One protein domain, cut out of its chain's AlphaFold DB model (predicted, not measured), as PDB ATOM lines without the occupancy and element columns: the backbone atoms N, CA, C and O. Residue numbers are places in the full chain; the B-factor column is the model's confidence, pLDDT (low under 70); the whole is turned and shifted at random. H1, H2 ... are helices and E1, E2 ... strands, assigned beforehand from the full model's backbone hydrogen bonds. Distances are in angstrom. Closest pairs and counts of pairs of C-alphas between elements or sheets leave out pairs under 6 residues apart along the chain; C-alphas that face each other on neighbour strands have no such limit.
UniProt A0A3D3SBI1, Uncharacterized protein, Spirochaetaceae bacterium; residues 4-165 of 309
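Overview. This is residues 4 to 165 of the 309 residues of an uncharacterized protein of Spirochaetaceae bacterium (UniProt A0A3D3SBI1). Five parallel strands make a sheet that is strongly twisted and curled like part of a barrel, open rather than closed, with H2 and H4 packed on one face and H3 on the same face as H2 but beside the strands. H1 grazes the sheet beside the edge strand E1, and H6 grazes it beside E4. The printed part has 162 residues with seven named helices and five named strands, in the order H1 E1 H2 H3 E2 H4 E3 H5 H6 E4 H7 E5; the sheet's order is E1 E2 E3 E4 E5. The class is mixed, helices and strands, and the whole is compact, with a radius of gyration of the C-alphas of 15.4 A and spans of 43 by 32 by 28 A.

Along the chain. The strands are E1, residues 24 to 27, E2, 76 to 81, 14.5 A long, E3, 108 to 112, 12.7 A, E4, 136 to 141, 14.1 A, and E5, 159 to 162, ending at C-alpha 162 (337.438, 368.383, 328.298). The helices are H1, residues 4 to 19, 23.7 A, beginning at C-alpha 4 (351.091, 347.358, 312.675), H2, 33 to 50, 25.5 A, H3, 64 to 73, 14.2 A, H4, 91 to 102, 16.0 A, H5, 114 to 117, H6, 123 to 132, 14.3 A, and H7, 147 to 150. H1 has a kink of 27 degrees near residue 12.

Arrangement. E1 and E2 are parallel at 20 degrees, with N 77 and O 24 within hydrogen-bond range at 2.8 A. For E2 and E3, at 40 degrees, N 109 and O 79 are 2.7 A apart; for E3 and E4, at 21 degrees, N 110 and O 138, 2.8 A; for E4 and E5, at 15 degrees, N 139 and O 159, 2.8 A. Four strand-helix-strand units, parallel neighbour strands joined through helices, each have a right-handed crossover: E1, H2 H3, E2; E2, H4, E3; E3, H5 H6, E4; and E4, H7, E5. H2 and H4 on one face of the sheet make two layers. H2 runs along the strands at a height over the sheet of 9.6 A; H3, on the same face, is over none of them. H2 touches H4 at a shallow tilt of 17 degrees, closest at the C-alphas of Gly 37 and Ile 101, 5.5 A. H2 touches H1 at a steep tilt of 49 degrees, closest at Arg 11 and Thr 50, 6.5 A between C-alphas. H4 touches H6 at a shallow tilt of 31 degrees, C-alphas of Glu 95 and Thr 125 being closest at 6.3 A. H7 grazes the sheet and only just touches H6, with 3 pairs of C-alphas within 8 A; H5 is not on the sheet. Every O i to N i+4 pair is within hydrogen-bond range in H2, H3, H4 and H6, and 10 of 12 in H1; H5 and H7 are too short for such a pair.

Size, cuts and confidence. The two C-alphas farthest apart, of Asp 19 and Gly 88, are 45.1 A apart. The printed part has no cut. The link from H2 to H3, residues 51 to 63, is long. The mean pLDDT of the printed part is 95.6, and no printed residue is under 70.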
ATOM      1  N   ALA A   4     350.714 348.682 312.185       90.38
ATOM      2  CA  ALA A   4     351.091 347.358 312.675       90.38
ATOM      3  C   ALA A   4     351.419 347.382 314.174       90.38
ATOM      4  O   ALA A   4     351.003 346.497 314.919       90.38
ATOM      5  N   GLU A   5     352.115 348.422 314.636       92.06
ATOM      6  CA  GLU A   5     352.367 348.644 316.060       92.06
ATOM      7  C   GLU A   5     351.065 348.890 316.835       92.06
ATOM      8  O   GLU A   5     350.899 348.381 317.944       92.06
ATOM      9  N   THR A   6     350.123 349.638 316.245       91.44
ATOM     10  CA  THR A   6     348.803 349.867 316.853       91.44
ATOM     11  C   THR A   6     348.040 348.553 317.000       91.44
ATOM     12  O   THR A   6     347.491 348.276 318.066       91.44
ATOM     13  N   ASP A   7     348.037 347.720 315.962       92.94
ATOM     14  CA  ASP A   7     347.349 346.430 315.975       92.94
ATOM     15  C   ASP A   7     347.984 345.469 316.988       92.94
ATOM     16  O   ASP A   7     347.274 344.815 317.752       92.94
ATOM     17  N   ALA A   8     349.317 345.423 317.064       94.69
ATOM     18  CA  ALA A   8     350.032 344.628 318.061       94.69
ATOM     19  C   ALA A   8     349.705 345.073 319.500       94.69
ATOM     20  O   ALA A   8     349.485 344.233 320.381       94.69
ATOM     21  N   LEU A   9     349.619 346.389 319.733       94.38
ATOM     22  CA  LEU A   9     349.196 346.941 321.018       94.38
ATOM     23  C   LEU A   9     347.755 346.533 321.343       94.38
ATOM     24  O   LEU A   9     347.504 346.065 322.448       94.38
ATOM     25  N   LEU A  10     346.821 346.662 320.398       94.94
ATOM     26  CA  LEU A  10     345.417 346.304 320.614       94.94
ATOM     27  C   LEU A  10     345.236 344.809 320.909       94.94
ATOM     28  O   LEU A  10     344.518 344.478 321.851       94.94
ATOM     29  N   ARG A  11     345.937 343.917 320.191       94.88
ATOM     30  CA  ARG A  11     345.914 342.464 320.466       94.88
ATOM     31  C   ARG A  11     346.348 342.134 321.894       94.88
ATOM     32  O   ARG A  11     345.821 341.206 322.494       94.88
ATOM     33  N   SER A  12     347.292 342.901 322.436       94.12
ATOM     34  CA  SER A  12     347.799 342.708 323.800       94.12
ATOM     35  C   SER A  12     346.919 343.389 324.855       94.12
ATOM     36  O   SER A  12     346.745 342.869 325.954       94.12
ATOM     37  N   LEU A  13     346.366 344.561 324.532       94.12
ATOM     38  CA  LEU A  13     345.646 345.419 325.469       94.12
ATOM     39  C   LEU A  13     344.201 344.970 325.699       94.12
ATOM     40  O   LEU A  13     343.733 345.029 326.831       94.12
ATOM     41  N   LEU A  14     343.483 344.552 324.653       93.81
ATOM     42  CA  LEU A  14     342.055 344.235 324.764       93.81
ATOM     43  C   LEU A  14     341.761 343.106 325.771       93.81
ATOM     44  O   LEU A  14     340.864 343.305 326.594       93.81
ATOM     45  N   PRO A  15     342.519 341.986 325.807       92.12
ATOM     46  CA  PRO A  15     342.335 340.967 326.841       92.12
ATOM     47  C   PRO A  15     342.554 341.519 328.255       92.12
ATOM     48  O   PRO A  15     341.700 341.353 329.121       92.12
ATOM     49  N   LEU A  16     343.646 342.267 328.464       93.06
ATOM     50  CA  LEU A  16     343.978 342.864 329.761       93.06
ATOM     51  C   LEU A  16     342.893 343.836 330.240       93.06
ATOM     52  O   LEU A  16     342.548 343.869 331.417       93.06
ATOM     53  N   VAL A  17     342.346 344.641 329.330       91.81
ATOM     54  CA  VAL A  17     341.257 345.567 329.651       91.81
ATOM     55  C   VAL A  17     339.995 344.809 330.049       91.81
ATOM     56  O   VAL A  17     339.321 345.231 330.988       91.81
ATOM     57  N   GLY A  18     339.703 343.685 329.388       87.88
ATOM     58  CA  GLY A  18     338.635 342.772 329.787       87.88
ATOM     59  C   GLY A  18     338.817 342.259 331.217       87.88
ATOM     60  O   GLY A  18     337.901 342.396 332.028       87.88
ATOM     61  N   ASP A  19     340.014 341.768 331.548       91.62
ATOM     62  CA  ASP A  19     340.345 341.238 332.879       91.62
ATOM     63  C   ASP A  19     340.251 342.300 333.986       91.62
ATOM     64  O   ASP A  19     339.824 342.016 335.105       91.62
ATOM     65  N   LEU A  20     340.614 343.547 333.672       92.69
ATOM     66  CA  LEU A  20     340.538 344.681 334.597       92.69
ATOM     67  C   LEU A  20     339.137 345.314 334.674       92.69
ATOM     68  O   LEU A  20     338.940 346.268 335.428       92.69
ATOM     69  N   GLY A  21     338.167 344.829 333.891       92.06
ATOM     70  CA  GLY A  21     336.821 345.407 333.810       92.06
ATOM     71  C   GLY A  21     336.784 346.813 333.195       92.06
ATOM     72  O   GLY A  21     335.830 347.561 333.411       92.06
ATOM     73  N   GLY A  22     337.823 347.192 332.450       91.94
ATOM     74  CA  GLY A  22     337.928 348.485 331.784       91.94
ATOM     75  C   GLY A  22     337.241 348.518 330.418       91.94
ATOM     76  O   GLY A  22     336.678 347.531 329.939       91.94
ATOM     77  N   LYS A  23     337.320 349.680 329.759       94.12
ATOM     78  CA  LYS A  23     336.950 349.867 328.348       94.12
ATOM     79  C   LYS A  23     337.969 350.764 327.647       94.12
ATOM     80  O   LYS A  23     338.513 351.672 328.271       94.12
ATOM     81  N   VAL A  24     338.194 350.547 326.350       95.75
ATOM     82  CA  VAL A  24     339.129 351.353 325.539       95.75
ATOM     83  C   VAL A  24     338.387 352.237 324.544       95.75
ATOM     84  O   VAL A  24     337.537 351.760 323.797       95.75
ATOM     85  N   LEU A  25     338.751 353.518 324.481       97.31
ATOM     86  CA  LEU A  25     338.425 354.401 323.359       97.31
ATOM     87  C   LEU A  25     339.586 354.379 322.356       97.31
ATOM     88  O   LEU A  25     340.696 354.791 322.691       97.31
ATOM     89  N   ILE A  26     339.348 353.899 321.136       97.50
ATOM     90  CA  ILE A  26     340.410 353.646 320.152       97.50
ATOM     91  C   ILE A  26     340.509 354.805 319.153       97.50
ATOM     92  O   ILE A  26     339.558 355.114 318.443       97.50
ATOM     93  N   GLY A  27     341.667 355.459 319.047       96.31
ATOM     94  CA  GLY A  27     341.829 356.629 318.172       96.31
ATOM     95  C   GLY A  27     342.099 356.286 316.706       96.31
ATOM     96  O   GLY A  27     343.197 355.843 316.382       96.31
ATOM     97  N   ALA A  28     341.158 356.543 315.795       96.81
ATOM     98  CA  ALA A  28     341.313 356.520 314.332       96.81
ATOM     99  C   ALA A  28     341.633 357.922 313.795       96.81
ATOM    100  O   ALA A  28     340.829 358.583 313.144       96.81
ATOM    101  N   LEU A  29     342.835 358.389 314.136       93.62
ATOM    102  CA  LEU A  29     343.275 359.767 313.934       93.62
ATOM    103  C   LEU A  29     344.082 359.895 312.634       93.62
ATOM    104  O   LEU A  29     345.309 359.945 312.667       93.62
ATOM    105  N   ASP A  30     343.392 359.931 311.495       95.00
ATOM    106  CA  ASP A  30     343.993 360.239 310.189       95.00
ATOM    107  C   ASP A  30     343.514 361.623 309.703       95.00
ATOM    108  O   ASP A  30     342.346 361.964 309.905       95.00
ATOM    109  N   PRO A  31     344.376 362.449 309.074       94.12
ATOM    110  CA  PRO A  31     343.956 363.717 308.468       94.12
ATOM    111  C   PRO A  31     342.912 363.569 307.346       94.12
ATOM    112  O   PRO A  31     342.274 364.560 306.986       94.12
ATOM    113  N   ASP A  32     342.753 362.371 306.782       96.06
ATOM    114  CA  ASP A  32     341.737 362.016 305.797       96.06
ATOM    115  C   ASP A  32     340.635 361.149 306.419       96.06
ATOM    116  O   ASP A  32     340.892 360.102 307.015       96.06
ATOM    117  N   ALA A  33     339.386 361.573 306.236       95.94
ATOM    118  CA  ALA A  33     338.237 360.909 306.837       95.94
ATOM    119  C   ALA A  33     338.000 359.489 306.296       95.94
ATOM    120  O   ALA A  33     337.567 358.616 307.049       95.94
ATOM    121  N   ALA A  34     338.307 359.219 305.022       97.38
ATOM    122  CA  ALA A  34     338.128 357.885 304.455       97.38
ATOM    123  C   ALA A  34     339.146 356.902 305.045       97.38
ATOM    124  O   ALA A  34     338.775 355.790 305.425       97.38
ATOM    125  N   ARG A  35     340.407 357.322 305.202       97.56
ATOM    126  CA  ARG A  35     341.426 356.518 305.897       97.56
ATOM    127  C   ARG A  35     341.118 356.336 307.382       97.56
ATOM    128  O   ARG A  35     341.313 355.240 307.900       97.56
ATOM    129  N   ALA A  36     340.580 357.355 308.055       97.50
ATOM    130  CA  ALA A  36     340.085 357.208 309.425       97.50
ATOM    131  C   ALA A  36     338.976 356.140 309.509       97.50
ATOM    132  O   ALA A  36     339.043 355.250 310.357       97.50
ATOM    133  N   GLY A  37     338.013 356.158 308.580       98.00
ATOM    134  CA  GLY A  37     336.968 355.135 308.479       98.00
ATOM    135  C   GLY A  37     337.519 353.725 308.226       98.00
ATOM    136  O   GLY A  37     337.120 352.779 308.900       98.00
ATOM    137  N   GLN A  38     338.496 353.584 307.324       97.56
ATOM    138  CA  GLN A  38     339.187 352.309 307.081       97.56
ATOM    139  C   GLN A  38     339.920 351.805 308.332       97.56
ATOM    140  O   GLN A  38     339.879 350.613 308.635       97.56
ATOM    141  N   ALA A  39     340.557 352.701 309.090       97.31
ATOM    142  CA  ALA A  39     341.213 352.346 310.344       97.31
ATOM    143  C   ALA A  39     340.209 351.888 311.416       97.31
ATOM    144  O   ALA A  39     340.511 350.965 312.172       97.31
ATOM    145  N   MET A  40     339.017 352.493 311.487       98.00
ATOM    146  CA  MET A  40     337.941 352.032 312.378       98.00
ATOM    147  C   MET A  40     337.481 350.620 312.016       98.00
ATOM    148  O   MET A  40     337.427 349.755 312.887       98.00
ATOM    149  N   GLU A  41     337.215 350.368 310.733       97.56
ATOM    150  CA  GLU A  41     336.828 349.047 310.230       97.56
ATOM    151  C   GLU A  41     337.898 347.986 310.529       97.56
ATOM    152  O   GLU A  41     337.591 346.942 311.108       97.56
ATOM    153  N   GLY A  42     339.164 348.264 310.197       96.88
ATOM    154  CA  GLY A  42     340.271 347.336 310.435       96.88
ATOM    155  C   GLY A  42     340.420 346.969 311.912       96.88
ATOM    156  O   GLY A  42     340.539 345.794 312.257       96.88
ATOM    157  N   ARG A  43     340.326 347.957 312.805       97.12
ATOM    158  CA  ARG A  43     340.459 347.737 314.253       97.12
ATOM    159  C   ARG A  43     339.238 347.077 314.875       97.12
ATOM    160  O   ARG A  43     339.393 346.340 315.844       97.12
ATOM    161  N   MET A  44     338.044 347.301 314.329       97.62
ATOM    162  CA  MET A  44     336.864 346.548 314.744       97.62
ATOM    163  C   MET A  44     337.003 345.075 314.353       97.62
ATOM    164  O   MET A  44     336.792 344.209 315.194       97.62
ATOM    165  N   ASN A  45     337.423 344.777 313.118       97.19
ATOM    166  CA  ASN A  45     337.688 343.400 312.691       97.19
ATOM    167  C   ASN A  45     338.753 342.727 313.568       97.19
ATOM    168  O   ASN A  45     338.559 341.597 314.002       97.19
ATOM    169  N   LEU A  46     339.829 343.444 313.898       96.25
ATOM    170  CA  LEU A  46     340.858 342.971 314.821       96.25
ATOM    171  C   LEU A  46     340.293 342.617 316.205       96.25
ATOM    172  O   LEU A  46     340.653 341.597 316.794       96.25
ATOM    173  N   ALA A  47     339.426 343.474 316.742       95.62
ATOM    174  CA  ALA A  47     338.813 343.263 318.044       95.62
ATOM    175  C   ALA A  47     337.850 342.068 318.040       95.62
ATOM    176  O   ALA A  47     337.878 341.266 318.970       95.62
ATOM    177  N   LEU A  48     337.053 341.918 316.977       95.56
ATOM    178  CA  LEU A  48     336.180 340.763 316.760       95.56
ATOM    179  C   LEU A  48     336.985 339.461 316.660       95.56
ATOM    180  O   LEU A  48     336.656 338.493 317.339       95.56
ATOM    181  N   GLU A  49     338.075 339.462 315.889       94.75
ATOM    182  CA  GLU A  49     339.000 338.328 315.771       94.75
ATOM    183  C   GLU A  49     339.593 337.957 317.138       94.75
ATOM    184  O   GLU A  49     339.566 336.796 317.539       94.75
ATOM    185  N   THR A  50     340.075 338.951 317.889       91.94
ATOM    186  CA  THR A  50     340.669 338.751 319.224       91.94
ATOM    187  C   THR A  50     339.645 338.217 320.230       91.94
ATOM    188  O   THR A  50     339.994 337.430 321.105       91.94
ATOM    189  N   ALA A  51     338.376 338.607 320.089       90.88
ATOM    190  CA  ALA A  51     337.268 338.111 320.900       90.88
ATOM    191  C   ALA A  51     336.718 336.746 320.432       90.88
ATOM    192  O   ALA A  51     335.827 336.203 321.084       90.88
ATOM    193  N   GLY A  52     337.218 336.188 319.322       92.62
ATOM    194  CA  GLY A  52     336.749 334.917 318.764       92.62
ATOM    195  C   GLY A  52     335.355 334.983 318.131       92.62
ATOM    196  O   GLY A  52     334.641 333.983 318.129       92.62
ATOM    197  N   ALA A  53     334.938 336.148 317.629       94.12
ATOM    198  CA  ALA A  53     333.650 336.304 316.961       94.12
ATOM    199  C   ALA A  53     333.625 335.590 315.595       94.12
ATOM    200  O   ALA A  53     334.589 335.633 314.835       94.12
ATOM    201  N   GLU A  54     332.487 334.977 315.258       93.44
ATOM    202  CA  GLU A  54     332.269 334.287 313.972       93.44
ATOM    203  C   GLU A  54     331.782 335.223 312.848       93.44
ATOM    204  O   GLU A  54     331.537 334.777 311.730       93.44
ATOM    205  N   PHE A  55     331.643 336.518 313.139       93.94
ATOM    206  CA  PHE A  55     331.177 337.549 312.213       93.94
ATOM    207  C   PHE A  55     332.208 338.671 312.069       93.94
ATOM    208  O   PHE A  55     333.050 338.891 312.942       93.94
ATOM    209  N   GLY A  56     332.120 339.409 310.962       95.06
ATOM    210  CA  GLY A  56     332.984 340.557 310.676       95.06
ATOM    211  C   GLY A  56     332.260 341.899 310.753       95.06
ATOM    212  O   GLY A  56     331.037 341.978 310.872       95.06
ATOM    213  N   PHE A  57     333.015 342.988 310.591       96.25
ATOM    214  CA  PHE A  57     332.467 344.347 310.567       96.25
ATOM    215  C   PHE A  57     331.394 344.557 309.484       96.25
ATOM    216  O   PHE A  57     330.485 345.363 309.674       96.25
ATOM    217  N   GLY A  58     331.447 343.810 308.376       96.00
ATOM    218  CA  GLY A  58     330.442 343.890 307.311       96.00
ATOM    219  C   GLY A  58     329.000 343.691 307.801       96.00
ATOM    220  O   GLY A  58     328.094 344.317 307.260       96.00
ATOM    221  N   GLU A  59     328.796 342.897 308.854       95.94
ATOM    222  CA  GLU A  59     327.479 342.647 309.463       95.94
ATOM    223  C   GLU A  59     327.047 343.733 310.461       95.94
ATOM    224  O   GLU A  59     325.869 343.837 310.802       95.94
ATOM    225  N   LEU A  60     327.993 344.549 310.932       96.69
ATOM    226  CA  LEU A  60     327.759 345.659 311.862       96.69
ATOM    227  C   LEU A  60     327.564 347.000 311.146       96.69
ATOM    228  O   LEU A  60     327.099 347.969 311.750       96.69
ATOM    229  N   ARG A  61     327.977 347.091 309.881       97.06
ATOM    230  CA  ARG A  61     328.041 348.354 309.150       97.06
ATOM    231  C   ARG A  61     326.655 348.982 309.006       97.06
ATOM    232  O   ARG A  61     325.760 348.391 308.416       97.06
ATOM    233  N   GLY A  62     326.519 350.214 309.493       96.69
ATOM    234  CA  GLY A  62     325.257 350.961 309.457       96.69
ATOM    235  C   GLY A  62     324.219 350.493 310.484       96.69
ATOM    236  O   GLY A  62     323.109 351.013 310.492       96.69
ATOM    237  N   GLU A  63     324.580 349.562 311.370       97.44
ATOM    238  CA  GLU A  63     323.704 348.979 312.391       97.44
ATOM    239  C   GLU A  63     324.180 349.416 313.791       97.44
ATOM    240  O   GLU A  63     324.840 348.643 314.494       97.44
ATOM    241  N   PRO A  64     323.897 350.663 314.220       96.44
ATOM    242  CA  PRO A  64     324.552 351.266 315.380       96.44
ATOM    243  C   PRO A  64     324.319 350.524 316.698       96.44
ATOM    244  O   PRO A  64     325.234 350.407 317.511       96.44
ATOM    245  N   GLU A  65     323.131 349.956 316.898       96.88
ATOM    246  CA  GLU A  65     322.818 349.172 318.095       96.88
ATOM    247  C   GLU A  65     323.629 347.867 318.149       96.88
ATOM    248  O   GLU A  65     324.234 347.550 319.174       96.88
ATOM    249  N   LYS A  66     323.717 347.135 317.029       97.06
ATOM    250  CA  LYS A  66     324.530 345.909 316.938       97.06
ATOM    251  C   LYS A  66     326.012 346.218 317.106       97.06
ATOM    252  O   LYS A  66     326.711 345.516 317.836       97.06
ATOM    253  N   ALA A  67     326.479 347.287 316.465       97.56
ATOM    254  CA  ALA A  67     327.851 347.757 316.572       97.56
ATOM    255  C   ALA A  67     328.222 348.118 318.019       97.56
ATOM    256  O   ALA A  67     329.300 347.746 318.484       97.56
ATOM    257  N   ALA A  68     327.323 348.782 318.755       97.12
ATOM    258  CA  ALA A  68     327.521 349.107 320.165       97.12
ATOM    259  C   ALA A  68     327.618 347.852 321.046       97.12
ATOM    260  O   ALA A  68     328.524 347.761 321.875       97.12
ATOM    261  N   VAL A  69     326.746 346.858 320.835       96.75
ATOM    262  CA  VAL A  69     326.801 345.572 321.555       96.75
ATOM    263  C   VAL A  69     328.119 344.844 321.280       96.75
ATOM    264  O   VAL A  69     328.776 344.392 322.219       96.75
ATOM    265  N   ALA A  70     328.545 344.781 320.016       96.38
ATOM    266  CA  ALA A  70     329.805 344.151 319.633       96.38
ATOM    267  C   ALA A  70     331.022 344.871 320.242       96.38
ATOM    268  O   ALA A  70     331.908 344.218 320.793       96.38
ATOM    269  N   CYS A  71     331.048 346.209 320.216       96.44
ATOM    270  CA  CYS A  71     332.099 346.996 320.870       96.44
ATOM    271  C   CYS A  71     332.142 346.713 322.376       96.44
ATOM    272  O   CYS A  71     333.204 346.415 322.921       96.44
ATOM    273  N   ALA A  72     330.987 346.738 323.047       94.44
ATOM    274  CA  ALA A  72     330.904 346.497 324.480       94.44
ATOM    275  C   ALA A  72     331.421 345.101 324.861       94.44
ATOM    276  O   ALA A  72     332.183 344.992 325.831       94.44
ATOM    277  N   ALA A  73     331.057 344.068 324.093       92.94
ATOM    278  CA  ALA A  73     331.541 342.698 324.270       92.94
ATOM    279  C   ALA A  73     333.061 342.587 324.064       92.94
ATOM    280  O   ALA A  73     333.728 341.884 324.815       92.94
ATOM    281  N   ALA A  74     333.617 343.347 323.118       93.19
ATOM    282  CA  ALA A  74     335.053 343.401 322.845       93.19
ATOM    283  C   ALA A  74     335.849 344.330 323.790       93.19
ATOM    284  O   ALA A  74     337.034 344.562 323.571       93.19
ATOM    285  N   GLY A  75     335.221 344.911 324.822       94.25
ATOM    286  CA  GLY A  75     335.904 345.839 325.735       94.25
ATOM    287  C   GLY A  75     336.177 347.228 325.138       94.25
ATOM    288  O   GLY A  75     336.981 347.990 325.673       94.25
ATOM    289  N   ILE A  76     335.500 347.590 324.053       96.81
ATOM    290  CA  ILE A  76     335.663 348.857 323.338       96.81
ATOM    291  C   ILE A  76     334.528 349.807 323.729       96.81
ATOM    292  O   ILE A  76     333.351 349.468 323.632       96.81
ATOM    293  N   ALA A  77     334.882 351.014 324.172       97.00
ATOM    294  CA  ALA A  77     333.933 352.100 324.416       97.00
ATOM    295  C   ALA A  77     333.494 352.782 323.110       97.00
ATOM    296  O   ALA A  77     332.374 353.269 323.018       97.00
ATOM    297  N   GLY A  78     334.380 352.816 322.112       97.94
ATOM    298  CA  GLY A  78     334.127 353.394 320.799       97.94
ATOM    299  C   GLY A  78     335.417 353.793 320.093       97.94
ATOM    300  O   GLY A  78     336.514 353.378 320.484       97.94
ATOM    301  N   PHE A  79     335.280 354.641 319.076       98.62
ATOM    302  CA  PHE A  79     336.383 355.141 318.263       98.62
ATOM    303  C   PHE A  79     336.457 356.663 318.294       98.62
ATOM    304  O   PHE A  79     335.453 357.331 318.091       98.62
ATOM    305  N   ALA A  80     337.646 357.222 318.512       98.44
ATOM    306  CA  ALA A  80     337.864 358.663 318.427       98.44
ATOM    307  C   ALA A  80     338.353 359.055 317.031       98.44
ATOM    308  O   ALA A  80     339.346 358.502 316.556       98.44
ATOM    309  N   VAL A  81     337.696 360.033 316.409       98.44
ATOM    310  CA  VAL A  81     338.062 360.583 315.096       98.44
ATOM    311  C   VAL A  81     338.126 362.100 315.148       98.44
ATOM    312  O   VAL A  81     337.374 362.739 315.881       98.44
ATOM    313  N   CYS A  82     339.014 362.689 314.357       98.19
ATOM    314  CA  CYS A  82     339.084 364.134 314.190       98.19
ATOM    315  C   CYS A  82     338.277 364.581 312.964       98.19
ATOM    316  O   CYS A  82     338.023 363.791 312.053       98.19
ATOM    317  N   ALA A  83     337.949 365.873 312.900       97.50
ATOM    318  CA  ALA A  83     337.632 366.503 311.622       97.50
ATOM    319  C   ALA A  83     338.808 366.313 310.646       97.50
ATOM    320  O   ALA A  83     339.968 366.273 311.079       97.50
ATOM    321  N   PRO A  84     338.549 366.208 309.335       96.88
ATOM    322  CA  PRO A  84     339.631 366.044 308.382       96.88
ATOM    323  C   PRO A  84     340.518 367.308 308.414       96.88
ATOM    324  O   PRO A  84     340.013 368.435 308.440       96.88
ATOM    325  N   ALA A  85     341.846 367.167 308.338       96.62
ATOM    326  CA  ALA A  85     342.793 368.275 308.554       96.62
ATOM    327  C   ALA A  85     342.930 369.273 307.380       96.62
ATOM    328  O   ALA A  85     343.144 368.860 306.241       96.62
ATOM    329  N   GLY A  86     342.879 370.579 307.650       96.31
ATOM    330  CA  GLY A  86     343.110 371.653 306.677       96.31
ATOM    331  C   GLY A  86     342.426 372.969 307.065       96.31
ATOM    332  O   GLY A  86     341.231 372.970 307.345       96.31
ATOM    333  N   GLU A  87     343.175 374.079 307.040       93.25
ATOM    334  CA  GLU A  87     342.723 375.421 307.470       93.25
ATOM    335  C   GLU A  87     341.582 375.992 306.619       93.25
ATOM    336  O   GLU A  87     340.728 376.711 307.126       93.25
ATOM    337  N   GLY A  88     341.555 375.665 305.326       93.06
ATOM    338  CA  GLY A  88     340.577 376.199 304.377       93.06
ATOM    339  C   GLY A  88     339.287 375.391 304.251       93.06
ATOM    340  O   GLY A  88     338.481 375.715 303.382       93.06
ATOM    341  N   ARG A  89     339.101 374.329 305.046       96.81
ATOM    342  CA  ARG A  89     337.912 373.482 304.915       96.81
ATOM    343  C   ARG A  89     336.658 374.204 305.373       96.81
ATOM    344  O   ARG A  89     336.617 374.783 306.461       96.81
ATOM    345  N   SER A  90     335.618 374.122 304.555       98.31
ATOM    346  CA  SER A  90     334.304 374.621 304.921       98.31
ATOM    347  C   SER A  90     333.670 373.725 305.990       98.31
ATOM    348  O   SER A  90     334.009 372.553 306.162       98.31
ATOM    349  N   GLN A  91     332.708 374.280 306.721       98.44
ATOM    350  CA  GLN A  91     331.937 373.513 307.696       98.44
ATOM    351  C   GLN A  91     331.054 372.439 307.045       98.44
ATOM    352  O   GLN A  91     330.758 371.445 307.700       98.44
ATOM    353  N   GLU A  92     330.673 372.625 305.778       98.56
ATOM    354  CA  GLU A  92     329.944 371.639 304.970       98.56
ATOM    355  C   GLU A  92     330.850 370.451 304.624       98.56
ATOM    356  O   GLU A  92     330.491 369.309 304.884       98.56
ATOM    357  N   GLU A  93     332.086 370.707 304.181       98.44
ATOM    358  CA  GLU A  93     333.067 369.646 303.905       98.44
ATOM    359  C   GLU A  93     333.418 368.840 305.166       98.44
ATOM    360  O   GLU A  93     333.591 367.620 305.107       98.44
ATOM    361  N   ILE A  94     333.533 369.512 306.318       98.62
ATOM    362  CA  ILE A  94     333.751 368.851 307.613       98.62
ATOM    363  C   ILE A  94     332.538 367.986 307.984       98.62
ATOM    364  O   ILE A  94     332.717 366.845 308.412       98.62
ATOM    365  N   GLU A  95     331.320 368.506 307.820       98.75
ATOM    366  CA  GLU A  95     330.080 367.782 308.116       98.75
ATOM    367  C   GLU A  95     329.916 366.534 307.250       98.75
ATOM    368  O   GLU A  95     329.606 365.465 307.780       98.75
ATOM    369  N   ASP A  96     330.161 366.643 305.945       98.69
ATOM    370  CA  ASP A  96     330.054 365.534 304.998       98.69
ATOM    371  C   ASP A  96     331.067 364.433 305.312       98.69
ATOM    372  O   ASP A  96     330.720 363.249 305.388       98.69
ATOM    373  N   ALA A  97     332.319 364.819 305.565       98.50
ATOM    374  CA  ALA A  97     333.385 363.886 305.899       98.50
ATOM    375  C   ALA A  97     333.110 363.134 307.212       98.50
ATOM    376  O   ALA A  97     333.268 361.913 307.276       98.50
ATOM    377  N   LEU A  98     332.667 363.843 308.254       98.75
ATOM    378  CA  LEU A  98     332.308 363.224 309.531       98.75
ATOM    379  C   LEU A  98     331.037 362.376 309.415       98.75
ATOM    380  O   LEU A  98     330.978 361.294 309.991       98.75
ATOM    381  N   SER A  99     330.050 362.809 308.627       98.81
ATOM    382  CA  SER A  99     328.839 362.025 308.356       98.81
ATOM    383  C   SER A  99     329.157 360.705 307.658       98.81
ATOM    384  O   SER A  99     328.548 359.689 307.983       98.81
ATOM    385  N   ALA A 100     330.133 360.680 306.745       98.56
ATOM    386  CA  ALA A 100     330.578 359.447 306.099       98.56
ATOM    387  C   ALA A 100     331.191 358.445 307.096       98.56
ATOM    388  O   ALA A 100     330.961 357.241 306.971       98.56
ATOM    389  N   ILE A 101     331.923 358.930 308.105       98.62
ATOM    390  CA  ILE A 101     332.436 358.093 309.200       98.62
ATOM    391  C   ILE A 101     331.288 357.622 310.098       98.62
ATOM    392  O   ILE A 101     331.187 356.436 310.398       98.62
ATOM    393  N   LEU A 102     330.402 358.527 310.516       98.75
ATOM    394  CA  LEU A 102     329.289 358.198 311.411       98.75
ATOM    395  C   LEU A 102     328.314 357.197 310.775       98.75
ATOM    396  O   LEU A 102     327.807 356.320 311.472       98.75
ATOM    397  N   ALA A 103     328.151 357.233 309.450       98.50
ATOM    398  CA  ALA A 103     327.381 356.253 308.685       98.50
ATOM    399  C   ALA A 103     327.910 354.809 308.792       98.50
ATOM    400  O   ALA A 103     327.190 353.871 308.450       98.50
ATOM    401  N   LEU A 104     329.136 354.595 309.287       98.38
ATOM    402  CA  LEU A 104     329.644 353.257 309.607       98.38
ATOM    403  C   LEU A 104     328.870 352.594 310.757       98.38
ATOM    404  O   LEU A 104     328.902 351.372 310.870       98.38
ATOM    405  N   GLY A 105     328.175 353.370 311.594       98.31
ATOM    406  CA  GLY A 105     327.369 352.881 312.718       98.31
ATOM    407  C   GLY A 105     328.163 352.589 313.996       98.31
ATOM    408  O   GLY A 105     327.573 352.405 315.051       98.31
ATOM    409  N   LEU A 106     329.499 352.596 313.956       98.56
ATOM    410  CA  LEU A 106     330.319 352.357 315.150       98.56
ATOM    411  C   LEU A 106     330.136 353.481 316.191       98.56
ATOM    412  O   LEU A 106     330.026 354.649 315.795       98.56
ATOM    413  N   PRO A 107     330.154 353.175 317.505       98.56
ATOM    414  CA  PRO A 107     330.201 354.193 318.551       98.56
ATOM    415  C   PRO A 107     331.392 355.124 318.324       98.56
ATOM    416  O   PRO A 107     332.545 354.689 318.315       98.56
ATOM    417  N   THR A 108     331.107 356.401 318.106       98.81
ATOM    418  CA  THR A 108     332.083 357.385 317.646       98.81
ATOM    419  C   THR A 108     332.154 358.571 318.600       98.81
ATOM    420  O   THR A 108     331.147 359.162 318.991       98.81
ATOM    421  N   ALA A 109     333.385 358.927 318.943       98.69
ATOM    422  CA  ALA A 109     333.758 360.140 319.632       98.69
ATOM    423  C   ALA A 109     334.357 361.136 318.631       98.69
ATOM    424  O   ALA A 109     335.335 360.818 317.951       98.69
ATOM    425  N   LEU A 110     333.828 362.356 318.573       98.56
ATOM    426  CA  LEU A 110     334.491 363.442 317.857       98.56
ATOM    427  C   LEU A 110     335.578 364.044 318.742       98.56
ATOM    428  O   LEU A 110     335.328 364.442 319.878       98.56
ATOM    429  N   TYR A 111     336.792 364.112 318.214       98.25
ATOM    430  CA  TYR A 111     337.952 364.681 318.874       98.25
ATOM    431  C   TYR A 111     338.334 366.000 318.198       98.25
ATOM    432  O   TYR A 111     338.928 366.033 317.121       98.25
ATOM    433  N   GLN A 112     337.994 367.108 318.851       97.50
ATOM    434  CA  GLN A 112     338.375 368.441 318.414       97.50
ATOM    435  C   GLN A 112     339.812 368.754 318.848       97.50
ATOM    436  O   GLN A 112     340.087 368.979 320.028       97.50
ATOM    437  N   LEU A 113     340.723 368.758 317.871       95.19
ATOM    438  CA  LEU A 113     342.165 368.928 318.068       95.19
ATOM    439  C   LEU A 113     342.754 369.905 317.026       95.19
ATOM    440  O   LEU A 113     343.512 369.483 316.144       95.19
ATOM    441  N   PRO A 114     342.417 371.208 317.101       95.19
ATOM    442  CA  PRO A 114     342.815 372.204 316.100       95.19
ATOM    443  C   PRO A 114     344.331 372.358 315.957       95.19
ATOM    444  O   PRO A 114     344.813 372.730 314.892       95.19
ATOM    445  N   GLN A 115     345.111 371.999 316.980       91.38
ATOM    446  CA  GLN A 115     346.575 372.000 316.923       91.38
ATOM    447  C   GLN A 115     347.125 371.001 315.887       91.38
ATOM    448  O   GLN A 115     348.253 371.158 315.424       91.38
ATOM    449  N   VAL A 116     346.335 369.985 315.517       91.94
ATOM    450  CA  VAL A 116     346.684 368.969 314.510       91.94
ATOM    451  C   VAL A 116     345.844 369.137 313.248       91.94
ATOM    452  O   VAL A 116     346.390 369.142 312.146       91.94
ATOM    453  N   THR A 117     344.524 369.290 313.384       96.12
ATOM    454  CA  THR A 117     343.616 369.403 312.231       96.12
ATOM    455  C   THR A 117     343.706 370.760 311.549       96.12
ATOM    456  O   THR A 117     343.360 370.873 310.376       96.12
ATOM    457  N   LYS A 118     344.178 371.791 312.260       97.06
ATOM    458  CA  LYS A 118     344.205 373.188 311.812       97.06
ATOM    459  C   LYS A 118     342.822 373.748 311.460       97.06
ATOM    460  O   LYS A 118     342.716 374.695 310.693       97.06
ATOM    461  N   ASN A 119     341.763 373.154 312.001       97.00
ATOM    462  CA  ASN A 119     340.385 373.624 311.892       97.00
ATOM    463  C   ASN A 119     339.581 373.207 313.132       97.00
ATOM    464  O   ASN A 119     340.022 372.364 313.916       97.00
ATOM    465  N   GLU A 120     338.398 373.793 313.288       97.19
ATOM    466  CA  GLU A 120     337.443 373.456 314.346       97.19
ATOM    467  C   GLU A 120     336.084 373.095 313.742       97.19
ATOM    468  O   GLU A 120     335.670 373.633 312.711       97.19
ATOM    469  N   ILE A 121     335.370 372.198 314.415       98.12
ATOM    470  CA  ILE A 121     333.964 371.918 314.148       98.12
ATOM    471  C   ILE A 121     333.167 373.048 314.799       98.12
ATOM    472  O   ILE A 121     333.259 373.292 316.002       98.12
ATOM    473  N   SER A 122     332.368 373.760 314.012       97.69
ATOM    474  CA  SER A 122     331.517 374.817 314.550       97.69
ATOM    475  C   SER A 122     330.405 374.232 315.432       97.69
ATOM    476  O   SER A 122     329.935 373.118 315.169       97.69
ATOM    477  N   PRO A 123     329.889 374.986 316.422       97.25
ATOM    478  CA  PRO A 123     328.759 374.532 317.233       97.25
ATOM    479  C   PRO A 123     327.531 374.136 316.402       97.25
ATOM    480  O   PRO A 123     326.866 373.152 316.710       97.25
ATOM    481  N   ALA A 124     327.256 374.865 315.313       97.56
ATOM    482  CA  ALA A 124     326.131 374.577 314.426       97.56
ATOM    483  C   ALA A 124     326.308 373.251 313.669       97.56
ATOM    484  O   ALA A 124     325.360 372.475 313.567       97.56
ATOM    485  N   THR A 125     327.511 372.979 313.155       98.50
ATOM    486  CA  THR A 125     327.826 371.698 312.504       98.50
ATOM    487  C   THR A 125     327.764 370.544 313.491       98.50
ATOM    488  O   THR A 125     327.140 369.527 313.201       98.50
ATOM    489  N   PHE A 126     328.338 370.711 314.683       98.19
ATOM    490  CA  PHE A 126     328.273 369.685 315.716       98.19
ATOM    491  C   PHE A 126     326.824 369.354 316.103       98.19
ATOM    492  O   PHE A 126     326.468 368.181 316.152       98.19
ATOM    493  N   ALA A 127     325.974 370.365 316.316       96.81
ATOM    494  CA  ALA A 127     324.570 370.156 316.671       96.81
ATOM    495  C   ALA A 127     323.808 369.354 315.599       96.81
ATOM    496  O   ALA A 127     323.054 368.443 315.935       96.81
ATOM    497  N   ARG A 128     324.044 369.633 314.306       97.94
ATOM    498  CA  ARG A 128     323.452 368.850 313.205       97.94
ATOM    499  C   ARG A 128     323.932 367.402 313.200       97.94
ATOM    500  O   ARG A 128     323.117 366.498 313.025       97.94
ATOM    501  N   LEU A 129     325.228 367.175 313.420       98.50
ATOM    502  CA  LEU A 129     325.792 365.827 313.504       98.50
ATOM    503  C   LEU A 129     325.199 365.046 314.685       98.50
ATOM    504  O   LEU A 129     324.755 363.918 314.492       98.50
ATOM    505  N   ALA A 130     325.141 365.652 315.873       97.06
ATOM    506  CA  ALA A 130     324.613 365.027 317.086       97.06
ATOM    507  C   ALA A 130     323.120 364.683 316.959       97.06
ATOM    508  O   ALA A 130     322.711 363.583 317.314       97.06
ATOM    509  N   ALA A 131     322.317 365.576 316.376       96.44
ATOM    510  CA  ALA A 131     320.896 365.318 316.138       96.44
ATOM    511  C   ALA A 131     320.648 364.197 315.110       96.44
ATOM    512  O   ALA A 131     319.621 363.522 315.162       96.44
ATOM    513  N   ARG A 132     321.563 364.009 314.151       97.62
ATOM    514  CA  ARG A 132     321.410 363.042 313.055       97.62
ATOM    515  C   ARG A 132     321.944 361.651 313.389       97.62
ATOM    516  O   ARG A 132     321.399 360.667 312.890       97.62
ATOM    517  N   TRP A 133     323.022 361.563 314.162       98.00
ATOM    518  CA  TRP A 133     323.802 360.338 314.316       98.00
ATOM    519  C   TRP A 133     323.804 359.863 315.773       98.00
ATOM    520  O   TRP A 133     324.639 360.314 316.551       98.00
ATOM    521  N   PRO A 134     322.934 358.913 316.162       96.19
ATOM    522  CA  PRO A 134     322.845 358.450 317.553       96.19
ATOM    523  C   PRO A 134     324.097 357.697 318.032       96.19
ATOM    524  O   PRO A 134     324.306 357.527 319.228       96.19
ATOM    525  N   ASN A 135     324.943 357.233 317.108       98.19
ATOM    526  CA  ASN A 135     326.239 356.635 317.420       98.19
ATOM    527  C   ASN A 135     327.351 357.673 317.647       98.19
ATOM    528  O   ASN A 135     328.443 357.287 318.068       98.19
ATOM    529  N   LEU A 136     327.104 358.966 317.406       98.50
ATOM    530  CA  LEU A 136     327.923 360.032 317.972       98.50
ATOM    531  C   LEU A 136     327.557 360.155 319.449       98.50
ATOM    532  O   LEU A 136     326.494 360.659 319.779       98.50
ATOM    533  N   TYR A 137     328.434 359.686 320.333       96.69
ATOM    534  CA  TYR A 137     328.128 359.615 321.766       96.69
ATOM    535  C   TYR A 137     329.077 360.443 322.633       96.69
ATOM    536  O   TYR A 137     328.780 360.679 323.803       96.69
ATOM    537  N   LEU A 138     330.217 360.892 322.094       97.75
ATOM    538  CA  LEU A 138     331.197 361.664 322.854       97.75
ATOM    539  C   LEU A 138     331.822 362.793 322.025       97.75
ATOM    540  O   LEU A 138     332.182 362.614 320.865       97.75
ATOM    541  N   LEU A 139     332.003 363.953 322.649       97.69
ATOM    542  CA  LEU A 139     332.858 365.038 322.184       97.69
ATOM    543  C   LEU A 139     334.035 365.167 323.144       97.69
ATOM    544  O   LEU A 139     333.847 365.478 324.317       97.69
ATOM    545  N   LYS A 140     335.250 364.994 322.634       97.88
ATOM    546  CA  LYS A 140     336.472 365.394 323.323       97.88
ATOM    547  C   LYS A 140     336.940 366.730 322.764       97.88
ATOM    548  O   LYS A 140     337.324 366.798 321.599       97.88
ATOM    549  N   ASP A 141     336.971 367.761 323.600       96.75
ATOM    550  CA  ASP A 141     337.397 369.100 323.189       96.75
ATOM    551  C   ASP A 141     338.773 369.468 323.759       96.75
ATOM    552  O   ASP A 141     338.930 369.668 324.965       96.75
ATOM    553  N   THR A 142     339.778 369.558 322.887       95.50
ATOM    554  CA  THR A 142     341.138 370.021 323.209       95.50
ATOM    555  C   THR A 142     341.443 371.362 322.520       95.50
ATOM    556  O   THR A 142     342.594 371.784 322.463       95.50
ATOM    557  N   SER A 143     340.432 372.090 322.023       93.81
ATOM    558  CA  SER A 143     340.638 373.427 321.434       93.81
ATOM    559  C   SER A 143     341.169 374.446 322.446       93.81
ATOM    560  O   SER A 143     342.020 375.267 322.115       93.81
ATOM    561  N   GLY A 144     340.677 374.384 323.688       89.81
ATOM    562  CA  GLY A 144     340.925 375.380 324.736       89.81
ATOM    563  C   GLY A 144     340.112 376.665 324.598       89.81
ATOM    564  O   GLY A 144     340.163 377.500 325.496       89.81
ATOM    565  N   LEU A 145     339.367 376.821 323.501       93.00
ATOM    566  CA  LEU A 145     338.381 377.887 323.334       93.00
ATOM    567  C   LEU A 145     337.001 377.458 323.842       93.00
ATOM    568  O   LEU A 145     336.152 378.307 324.109       93.00
ATOM    569  N   ASP A 146     336.790 376.144 323.985       93.69
ATOM    570  CA  ASP A 146     335.600 375.537 324.584       93.69
ATOM    571  C   ASP A 146     334.292 375.998 323.868       93.69
ATOM    572  O   ASP A 146     333.203 376.018 324.447       93.69
ATOM    573  N   HIS A 147     334.385 376.380 322.580       94.56
ATOM    574  CA  HIS A 147     333.313 377.026 321.806       94.56
ATOM    575  C   HIS A 147     332.020 376.204 321.761       94.56
ATOM    576  O   HIS A 147     330.932 376.755 321.928       94.56
ATOM    577  N   ILE A 148     332.125 374.889 321.536       94.25
ATOM    578  CA  ILE A 148     330.958 374.000 321.444       94.25
ATOM    579  C   ILE A 148     330.279 373.876 322.813       94.25
ATOM    580  O   ILE A 148     329.057 373.991 322.904       94.25
ATOM    581  N   ALA A 149     331.056 373.711 323.889       91.31
ATOM    582  CA  ALA A 149     330.518 373.620 325.245       91.31
ATOM    583  C   ALA A 149     329.814 374.919 325.680       91.31
ATOM    584  O   ALA A 149     328.760 374.871 326.318       91.31
ATOM    585  N   LEU A 150     330.358 376.078 325.294       91.50
ATOM    586  CA  LEU A 150     329.832 377.399 325.654       91.50
ATOM    587  C   LEU A 150     328.646 377.866 324.794       91.50
ATOM    588  O   LEU A 150     327.901 378.759 325.219       91.50
ATOM    589  N   ALA A 151     328.444 377.265 323.618       90.75
ATOM    590  CA  ALA A 151     327.402 377.656 322.668       90.75
ATOM    591  C   ALA A 151     325.969 377.370 323.150       90.75
ATOM    592  O   ALA A 151     325.027 377.923 322.589       90.75
ATOM    593  N   GLY A 152     325.792 376.544 324.190       82.88
ATOM    594  CA  GLY A 152     324.466 376.207 324.724       82.88
ATOM    595  C   GLY A 152     323.611 375.401 323.743       82.88
ATOM    596  O   GLY A 152     322.397 375.574 323.712       82.88
ATOM    597  N   ILE A 153     324.254 374.578 322.913       87.31
ATOM    598  CA  ILE A 153     323.568 373.664 322.000       87.31
ATOM    599  C   ILE A 153     322.971 372.478 322.766       87.31
ATOM    600  O   ILE A 153     323.519 372.051 323.786       87.31
ATOM    601  N   GLU A 154     321.887 371.919 322.231       85.25
ATOM    602  CA  GLU A 154     321.354 370.636 322.685       85.25
ATOM    603  C   GLU A 154     322.403 369.543 322.454       85.25
ATOM    604  O   GLU A 154     322.989 369.434 321.372       85.25
ATOM    605  N   ARG A 155     322.668 368.738 323.487       87.06
ATOM    606  CA  ARG A 155     323.703 367.695 323.411       87.06
ATOM    607  C   ARG A 155     323.236 366.430 322.711       87.06
ATOM    608  O   ARG A 155     324.087 365.627 322.365       87.06
ATOM    609  N   ALA A 156     321.927 366.226 322.544       89.62
ATOM    610  CA  ALA A 156     321.350 365.025 321.931       89.62
ATOM    611  C   ALA A 156     321.931 363.708 322.503       89.62
ATOM    612  O   ALA A 156     322.228 362.769 321.774       89.62
ATOM    613  N   GLY A 157     322.148 363.654 323.824       88.56
ATOM    614  CA  GLY A 157     322.732 362.490 324.504       88.56
ATOM    615  C   GLY A 157     324.261 362.365 324.419       88.56
ATOM    616  O   GLY A 157     324.811 361.416 324.974       88.56
ATOM    617  N   VAL A 158     324.963 363.313 323.791       94.06
ATOM    618  CA  VAL A 158     326.427 363.299 323.661       94.06
ATOM    619  C   VAL A 158     327.119 363.728 324.959       94.06
ATOM    620  O   VAL A 158     326.862 364.811 325.487       94.06
ATOM    621  N   PHE A 159     328.069 362.915 325.424       93.75
ATOM    622  CA  PHE A 159     328.959 363.240 326.539       93.75
ATOM    623  C   PHE A 159     330.048 364.214 326.110       93.75
ATOM    624  O   PHE A 159     330.788 363.963 325.162       93.75
ATOM    625  N   PHE A 160     330.204 365.314 326.832       94.50
ATOM    626  CA  PHE A 160     331.251 366.291 326.571       94.50
ATOM    627  C   PHE A 160     332.379 366.060 327.569       94.50
ATOM    628  O   PHE A 160     332.184 366.174 328.775       94.50
ATOM    629  N   VAL A 161     333.589 365.791 327.090       95.81
ATOM    630  CA  VAL A 161     334.783 365.689 327.936       95.81
ATOM    631  C   VAL A 161     335.810 366.735 327.540       95.81
ATOM    632  O   VAL A 161     336.093 366.945 326.358       95.81
ATOM    633  N   ARG A 162     336.384 367.402 328.542       95.75
ATOM    634  CA  ARG A 162     337.438 368.383 328.298       95.75
ATOM    635  C   ARG A 162     338.774 367.675 328.160       95.75
ATOM    636  O   ARG A 162     339.142 366.858 329.002       95.75
ATOM    637  N   GLY A 163     339.497 368.008 327.106       95.69
ATOM    638  CA  GLY A 163     340.845 367.525 326.841       95.69
ATOM    639  C   GLY A 163     341.913 368.618 326.904       95.69
ATOM    640  O   GLY A 163     343.036 368.362 326.479       95.69
ATOM    641  N   MET A 164     341.572 369.819 327.383       93.69
ATOM    642  CA  MET A 164     342.519 370.898 327.673       93.69
ATOM    643  C   MET A 164     343.000 370.827 329.129       93.69
ATOM    644  O   MET A 164     342.184 370.700 330.045       93.69
ATOM    645  N   GLU A 165     344.315 370.920 329.328       94.12
ATOM    646  CA  GLU A 165     344.951 370.852 330.647       94.12
ATOM    647  C   GLU A 165     344.715 372.139 331.463       94.12
ATOM    648  O   GLU A 165     344.657 373.244 330.922       94.12
TER     649      GLU A 165